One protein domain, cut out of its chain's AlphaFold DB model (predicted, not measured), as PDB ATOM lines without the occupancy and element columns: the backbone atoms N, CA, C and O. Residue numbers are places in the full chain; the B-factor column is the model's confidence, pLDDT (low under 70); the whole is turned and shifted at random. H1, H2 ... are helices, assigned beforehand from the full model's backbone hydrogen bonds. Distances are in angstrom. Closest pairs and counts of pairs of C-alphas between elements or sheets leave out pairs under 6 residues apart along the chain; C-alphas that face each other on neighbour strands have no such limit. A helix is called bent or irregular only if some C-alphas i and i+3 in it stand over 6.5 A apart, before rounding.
ATOM      1  N   LYS A 226      35.523  -1.687  33.824       67.50
ATOM      2  CA  LYS A 226      36.920  -2.014  34.118       67.50
ATOM      3  C   LYS A 226      37.589  -0.854  34.855       67.50
ATOM      4  O   LYS A 226      37.167   0.294  34.715       67.50
ATOM      5  N   GLU A 227      38.697  -1.132  35.538       68.00
ATOM      6  CA  GLU A 227      39.517  -0.120  36.222       68.00
ATOM      7  C   GLU A 227      39.906   1.055  35.304       68.00
ATOM      8  O   GLU A 227      39.800   2.218  35.691       68.00
ATOM      9  N   GLU A 228      40.239   0.769  34.041       72.62
ATOM     10  CA  GLU A 228      40.532   1.789  33.025       72.62
ATOM     11  C   GLU A 228      39.350   2.741  32.759       72.62
ATOM     12  O   GLU A 228      39.557   3.939  32.561       72.62
ATOM     13  N   HIS A 229      38.112   2.238  32.805       74.12
ATOM     14  CA  HIS A 229      36.903   3.046  32.626       74.12
ATOM     15  C   HIS A 229      36.589   3.867  33.885       74.12
ATOM     16  O   HIS A 229      36.127   5.002  33.772       74.12
ATOM     17  N   MET A 230      36.874   3.329  35.078       75.75
ATOM     18  CA  MET A 230      36.714   4.054  36.345       75.75
ATOM     19  C   MET A 230      37.681   5.237  36.445       75.75
ATOM     20  O   MET A 230      37.283   6.330  36.852       75.75
ATOM     21  N   GLN A 231      38.928   5.061  35.999       81.94
ATOM     22  CA  GLN A 231      39.923   6.132  36.024       81.94
ATOM     23  C   GLN A 231      39.496   7.353  35.200       81.94
ATOM     24  O   GLN A 231      39.757   8.481  35.603       81.94
ATOM     25  N   GLN A 232      38.804   7.153  34.077       82.94
ATOM     26  CA  GLN A 232      38.286   8.256  33.263       82.94
ATOM     27  C   GLN A 232      37.223   9.072  34.007       82.94
ATOM     28  O   GLN A 232      37.185  10.296  33.887       82.94
ATOM     29  N   THR A 233      36.377   8.412  34.802       84.94
ATOM     30  CA  THR A 233      35.402   9.092  35.663       84.94
ATOM     31  C   THR A 233      36.107   9.919  36.734       84.94
ATOM     32  O   THR A 233      35.729  11.069  36.958       84.94
ATOM     33  N   PHE A 234      37.168   9.388  37.348       87.62
ATOM     34  CA  PHE A 234      37.985  10.147  38.300       87.62
ATOM     35  C   PHE A 234      38.710  11.323  37.634       87.62
ATOM     36  O   PHE A 234      38.741  12.411  38.200       87.62
ATOM     37  N   ASP A 235      39.208  11.160  36.405       87.81
ATOM     38  CA  ASP A 235      39.828  12.244  35.634       87.81
ATOM     39  C   ASP A 235      38.815  13.368  35.320       87.81
ATOM     40  O   ASP A 235      39.140  14.556  35.405       87.81
ATOM     41  N   LEU A 236      37.570  13.012  34.982       89.25
ATOM     42  CA  LEU A 236      36.484  13.980  34.808       89.25
ATOM     43  C   LEU A 236      36.138  14.661  36.133       89.25
ATOM     44  O   LEU A 236      36.001  15.880  36.164       89.25
ATOM     45  N   TYR A 237      36.061  13.917  37.235       89.25
ATOM     46  CA  TYR A 237      35.859  14.509  38.555       89.25
ATOM     47  C   TYR A 237      36.963  15.523  38.885       89.25
ATOM     48  O   TYR A 237      36.666  16.659  39.252       89.25
ATOM     49  N   ASP A 238      38.231  15.160  38.674       89.62
ATOM     50  CA  ASP A 238      39.389  16.032  38.886       89.62
ATOM     51  C   ASP A 238      39.313  17.311  38.031       89.62
ATOM     52  O   ASP A 238      39.787  18.366  38.451       89.62
ATOM     53  N   LYS A 239      38.703  17.273  36.841       90.50
ATOM     54  CA  LYS A 239      38.483  18.469  36.004       90.50
ATOM     55  C   LYS A 239      37.494  19.452  36.643       90.50
ATOM     56  O   LYS A 239      37.714  20.658  36.555       90.50
ATOM     57  N   TYR A 240      36.432  18.949  37.273       89.25
ATOM     58  CA  TYR A 240      35.376  19.760  37.895       89.25
ATOM     59  C   TYR A 240      35.597  19.995  39.404       89.25
ATOM     60  O   TYR A 240      34.830  20.728  40.028       89.25
ATOM     61  N   GLU A 241      36.653  19.426  39.997       88.19
ATOM     62  CA  GLU A 241      36.904  19.434  41.445       88.19
ATOM     63  C   GLU A 241      36.835  20.835  42.061       88.19
ATOM     64  O   GLU A 241      36.102  21.039  43.021       88.19
ATOM     65  N   ASP A 242      37.568  21.816  41.527       88.69
ATOM     66  CA  ASP A 242      37.637  23.147  42.147       88.69
ATOM     67  C   ASP A 242      36.261  23.843  42.182       88.69
ATOM     68  O   ASP A 242      35.942  24.545  43.140       88.69
ATOM     69  N   GLN A 243      35.407  23.579  41.188       89.69
ATOM     70  CA  GLN A 243      34.040  24.102  41.116       89.69
ATOM     71  C   GLN A 243      33.097  23.371  42.077       89.69
ATOM     72  O   GLN A 243      32.226  23.997  42.685       89.69
ATOM     73  N   ILE A 244      33.285  22.056  42.241       87.19
ATOM     74  CA  ILE A 244      32.570  21.240  43.229       87.19
ATOM     75  C   ILE A 244      32.919  21.710  44.643       87.19
ATOM     76  O   ILE A 244      32.023  21.904  45.461       87.19
ATOM     77  N   LEU A 245      34.205  21.928  44.925       86.06
ATOM     78  CA  LEU A 245      34.680  22.411  46.219       86.06
ATOM     79  C   LEU A 245      34.139  23.809  46.532       86.06
ATOM     80  O   LEU A 245      33.638  24.019  47.632       86.06
ATOM     81  N   GLN A 246      34.156  24.728  45.561       86.12
ATOM     82  CA  GLN A 246      33.568  26.057  45.729       86.12
ATOM     83  C   GLN A 246      32.060  25.982  46.016       86.12
ATOM     84  O   GLN A 246      31.573  26.623  46.941       86.12
ATOM     85  N   ALA A 247      31.320  25.144  45.283       84.12
ATOM     86  CA  ALA A 247      29.890  24.955  45.529       84.12
ATOM     87  C   ALA A 247      29.601  24.367  46.924       84.12
ATOM     88  O   ALA A 247      28.610  24.736  47.551       84.12
ATOM     89  N   ARG A 248      30.475  23.490  47.440       80.12
ATOM     90  CA  ARG A 248      30.380  22.946  48.808       80.12
ATOM     91  C   ARG A 248      30.698  23.974  49.902       80.12
ATOM     92  O   ARG A 248      30.263  23.787  51.034       80.12
ATOM     93  N   GLU A 249      31.457  25.027  49.597       76.94
ATOM     94  CA  GLU A 249      31.697  26.139  50.529       76.94
ATOM     95  C   GLU A 249      30.562  27.175  50.508       76.94
ATOM     96  O   GLU A 249      30.242  27.746  51.547       76.94
ATOM     97  N   GLU A 250      29.942  27.411  49.348       75.56
ATOM     98  CA  GLU A 250      28.880  28.417  49.177       75.56
ATOM     99  C   GLU A 250      27.503  27.961  49.689       75.56
ATOM    100  O   GLU A 250      26.677  28.796  50.057       75.56
ATOM    101  N   THR A 251      27.244  26.652  49.718       62.50
ATOM    102  CA  THR A 251      25.928  26.099  50.064       62.50
ATOM    103  C   THR A 251      26.014  25.280  51.346       62.50
ATOM    104  O   THR A 251      26.569  24.188  51.348       62.50
ATOM    105  N   ASP A 252      25.432  25.788  52.436       57.34
ATOM    106  CA  ASP A 252      25.432  25.099  53.738       57.34
ATOM    107  C   ASP A 252      24.418  23.933  53.799       57.34
ATOM    108  O   ASP A 252      24.433  23.157  54.751       57.34
ATOM    109  N   SER A 253      23.526  23.786  52.804       51.94
ATOM    110  CA  SER A 253      22.446  22.784  52.877       51.94
ATOM    111  C   SER A 253      21.854  22.247  51.567       51.94
ATOM    112  O   SER A 253      20.912  21.465  51.653       51.94
ATOM    113  N   ASP A 254      22.327  22.616  50.370       49.75
ATOM    114  CA  ASP A 254      21.657  22.182  49.129       49.75
ATOM    115  C   ASP A 254      22.510  21.225  48.287       49.75
ATOM    116  O   ASP A 254      23.419  21.625  47.555       49.75
ATOM    117  N   GLN A 255      22.121  19.944  48.320       56.28
ATOM    118  CA  GLN A 255      22.542  18.902  47.374       56.28
ATOM    119  C   GLN A 255      22.467  19.388  45.913       56.28
ATOM    120  O   GLN A 255      23.331  19.052  45.106       56.28
ATOM    121  N   PHE A 256      21.500  20.252  45.581       60.06
ATOM    122  CA  PHE A 256      21.263  20.760  44.226       60.06
ATOM    123  C   PHE A 256      22.463  21.482  43.589       60.06
ATOM    124  O   PHE A 256      22.655  21.388  42.375       60.06
ATOM    125  N   GLY A 257      23.288  22.184  44.378       68.81
ATOM    126  CA  GLY A 257      24.418  22.961  43.853       68.81
ATOM    127  C   GLY A 257      25.562  22.096  43.317       68.81
ATOM    128  O   GLY A 257      26.227  22.478  42.348       68.81
ATOM    129  N   VAL A 258      25.765  20.923  43.925       79.25
ATOM    130  CA  VAL A 258      26.793  19.948  43.535       79.25
ATOM    131  C   VAL A 258      26.254  18.976  42.486       79.25
ATOM    132  O   VAL A 258      26.986  18.639  41.554       79.25
ATOM    133  N   THR A 259      24.972  18.593  42.568       83.62
ATOM    134  CA  THR A 259      24.333  17.654  41.627       83.62
ATOM    135  C   THR A 259      24.527  18.059  40.169       83.62
ATOM    136  O   THR A 259      24.887  17.213  39.360       83.62
ATOM    137  N   ARG A 260      24.432  19.354  39.829       87.12
ATOM    138  CA  ARG A 260      24.663  19.827  38.448       87.12
ATOM    139  C   ARG A 260      26.035  19.439  37.883       87.12
ATOM    140  O   ARG A 260      26.162  19.206  36.685       87.12
ATOM    141  N   TYR A 261      27.071  19.399  38.724       88.69
ATOM    142  CA  TYR A 261      28.419  19.037  38.293       88.69
ATOM    143  C   TYR A 261      28.549  17.529  38.129       88.69
ATOM    144  O   TYR A 261      29.209  17.082  37.197       88.69
ATOM    145  N   TYR A 262      27.876  16.745  38.972       87.31
ATOM    146  CA  TYR A 262      27.779  15.299  38.780       87.31
ATOM    147  C   TYR A 262      27.003  14.937  37.515       87.31
ATOM    148  O   TYR A 262      27.476  14.099  36.752       87.31
ATOM    149  N   ASP A 263      25.897  15.625  37.227       89.38
ATOM    150  CA  ASP A 263      25.149  15.455  35.978       89.38
ATOM    151  C   ASP A 263      26.017  15.805  34.760       89.38
ATOM    152  O   ASP A 263      26.009  15.092  33.755       89.38
ATOM    153  N   GLN A 264      26.825  16.868  34.856       90.81
ATOM    154  CA  GLN A 264      27.765  17.245  33.800       90.81
ATOM    155  C   GLN A 264      28.879  16.206  33.616       90.81
ATOM    156  O   GLN A 264      29.181  15.845  32.481       90.81
ATOM    157  N   ILE A 265      29.468  15.699  34.706       90.94
ATOM    158  CA  ILE A 265      30.469  14.622  34.665       90.94
ATOM    159  C   ILE A 265      29.871  13.375  34.011       90.94
ATOM    160  O   ILE A 265      30.494  12.792  33.127       90.94
ATOM    161  N   ALA A 266      28.653  12.991  34.400       88.56
ATOM    162  CA  ALA A 266      27.958  11.843  33.830       88.56
ATOM    163  C   ALA A 266      27.683  12.030  32.329       88.56
ATOM    164  O   ALA A 266      27.914  11.115  31.539       88.56
ATOM    165  N   CYS A 267      27.240  13.221  31.917       91.50
ATOM    166  CA  CYS A 267      27.008  13.558  30.513       91.50
ATOM    167  C   CYS A 267      28.304  13.499  29.686       91.50
ATOM    168  O   CYS A 267      28.350  12.828  28.654       91.50
ATOM    169  N   ASP A 268      29.374  14.139  30.166       92.19
ATOM    170  CA  ASP A 268      30.688  14.125  29.519       92.19
ATOM    171  C   ASP A 268      31.223  12.685  29.398       92.19
ATOM    172  O   ASP A 268      31.731  12.293  28.343       92.19
ATOM    173  N   TRP A 269      31.057  11.870  30.446       89.31
ATOM    174  CA  TRP A 269      31.446  10.461  30.433       89.31
ATOM    175  C   TRP A 269      30.674   9.680  29.359       89.31
ATOM    176  O   TRP A 269      31.297   9.069  28.488       89.31
ATOM    177  N   MET A 270      29.339   9.787  29.337       88.69
ATOM    178  CA  MET A 270      28.473   9.123  28.351       88.69
ATOM    179  C   MET A 270      28.819   9.506  26.906       88.69
ATOM    180  O   MET A 270      28.816   8.649  26.020       88.69
ATOM    181  N   LEU A 271      29.129  10.780  26.652       90.88
ATOM    182  CA  LEU A 271      29.508  11.259  25.321       90.88
ATOM    183  C   LEU A 271      30.908  10.796  24.906       90.88
ATOM    184  O   LEU A 271      31.149  10.573  23.720       90.88
ATOM    185  N   SER A 272      31.826  10.642  25.862       88.94
ATOM    186  CA  SER A 272      33.201  10.220  25.584       88.94
ATOM    187  C   SER A 272      33.369   8.707  25.419       88.94
ATOM    188  O   SER A 272      34.309   8.294  24.745       88.94
ATOM    189  N   GLN A 273      32.469   7.891  25.988       85.19
ATOM    190  CA  GLN A 273      32.606   6.427  26.041       85.19
ATOM    191  C   GLN A 273      31.472   5.649  25.341       85.19
ATOM    192  O   GLN A 273      30.903   4.734  25.946       85.19
ATOM    193  N   PRO A 274      31.139   5.935  24.063       86.50
ATOM    194  CA  PRO A 274      30.086   5.214  23.347       86.50
ATOM    195  C   PRO A 274      30.334   3.707  23.288       86.50
ATOM    196  O   PRO A 274      29.397   2.929  23.437       86.50
ATOM    197  N   ASP A 275      31.582   3.282  23.115       83.06
ATOM    198  CA  ASP A 275      31.929   1.867  22.974       83.06
ATOM    199  C   ASP A 275      31.690   1.074  24.264       83.06
ATOM    200  O   ASP A 275      31.246  -0.073  24.213       83.06
ATOM    201  N   VAL A 276      31.911   1.709  25.421       80.31
ATOM    202  CA  VAL A 276      31.730   1.093  26.741       80.31
ATOM    203  C   VAL A 276      30.246   0.846  27.001       80.31
ATOM    204  O   VAL A 276      29.831  -0.301  27.169       80.31
ATOM    205  N   TRP A 277      29.416   1.894  26.958       80.38
ATOM    206  CA  TRP A 277      27.998   1.746  27.296       80.38
ATOM    207  C   TRP A 277      27.157   1.117  26.180       80.38
ATOM    208  O   TRP A 277      26.099   0.551  26.462       80.38
ATOM    209  N   ASN A 278      27.607   1.127  24.918       78.94
ATOM    210  CA  ASN A 278      26.956   0.329  23.874       78.94
ATOM    211  C   ASN A 278      27.029  -1.171  24.180       78.94
ATOM    212  O   ASN A 278      26.076  -1.885  23.876       78.94
ATOM    213  N   GLY A 279      28.104  -1.633  24.827       72.62
ATOM    214  CA  GLY A 279      28.227  -3.010  25.308       72.62
ATOM    215  C   GLY A 279      27.275  -3.353  26.459       72.62
ATOM    216  O   GLY A 279      27.018  -4.528  26.703       72.62
ATOM    217  N   PHE A 280      26.718  -2.350  27.148       73.56
ATOM    218  CA  PHE A 280      25.745  -2.556  28.230       73.56
ATOM    219  C   PHE A 280      24.335  -2.788  27.695       73.56
ATOM    220  O   PHE A 280      23.460  -3.246  28.430       73.56
ATOM    221  N   LYS A 281      24.090  -2.476  26.416       67.19
ATOM    222  CA  LYS A 281      22.810  -2.779  25.784       67.19
ATOM    223  C   LYS A 281      22.674  -4.298  25.728       67.19
ATOM    224  O   LYS A 281      23.501  -4.939  25.075       67.19
ATOM    225  N   PRO A 282      21.648  -4.887  26.367       63.50
ATOM    226  CA  PRO A 282      21.425  -6.312  26.227       63.50
ATOM    227  C   PRO A 282      21.276  -6.613  24.731       63.50
ATOM    228  O   PRO A 282      20.574  -5.864  24.036       63.50
TER     229      PRO A 282
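This is residues 226 to 282 of the 423 residues of the protein "ANF_receptor domain-containing protein" of Anopheles maculatus (UniProt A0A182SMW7). Look for a loose helical hairpin: the bent helix H1 runs out, the chain folds back at residues 251 to 254, and H2 returns, side by side with H1's second arm H1b and crossing its first arm H1a. The short H3 follows the far end of H2, and residues 249 to 254 stick out at the turn. The printed part has 57 residues, with three named helices in the order H1, H2, H3 and no named strand: all helix. It is loose, with a radius of gyration of the C-alphas of 13.5 A, a rod spanning 41 by 20 by 15 A.

Begin at H1, residues 227 to 250, assigned as one helix by its hydrogen bonds but bent: C-alphas 239 and 242 are 7.8 A apart, and its arms H1a, residues 227 to 239, and H1b, residues 242 to 250, stand at a steep tilt of 58 degrees. H1b and H2, residues 255 to 272, form a helical hairpin at a shallow tilt of 15 degrees, opposite ways; H2 touches H1b with residues 257 to 261 alone, and the closest C-alphas, of Ile 244 and Val 258, are 5.9 A apart. H1a touches H2 with residues 232 to 237 alone, at a steep tilt of 51 degrees, opposite ways; the closest C-alphas, of Leu 236 and Ile 265, are 6.1 A apart. H3, residues 274 to 278, is close to H2 but not clearly touching: the closest C-alphas, of Met 270 and Trp 277, are 7.5 A apart. H3 is apart from H1b, and only just apart from H1a, at 8.1 A. Every O i to N i+4 pair is within hydrogen-bond range in H1b and H3, against 7 of 9 in H1a and 12 of 14 in H2.

Find C-alpha 227 at (39.517, -0.120, 36.222); from there H1a runs 18.6 A, and H1b then 12.4 A to C-alpha 250. H2 runs 25.8 A from C-alpha 255 at (22.542, 18.902, 47.374), neither bent nor irregular, but only just: C-alphas 257 and 260 are 6.3 A apart. H3, 5.8 A long, ends at C-alpha 278 at (26.956, 0.329, 23.874).

The C-alphas farthest apart, of Glu 250 and Pro 282, are 42.3 A apart. The printed part has no cut, and both links are tight. Look for pLDDT under 70 at residues 226 to 227, 251 to 257 and 281 to 282; the mean of the printed part is 80.3.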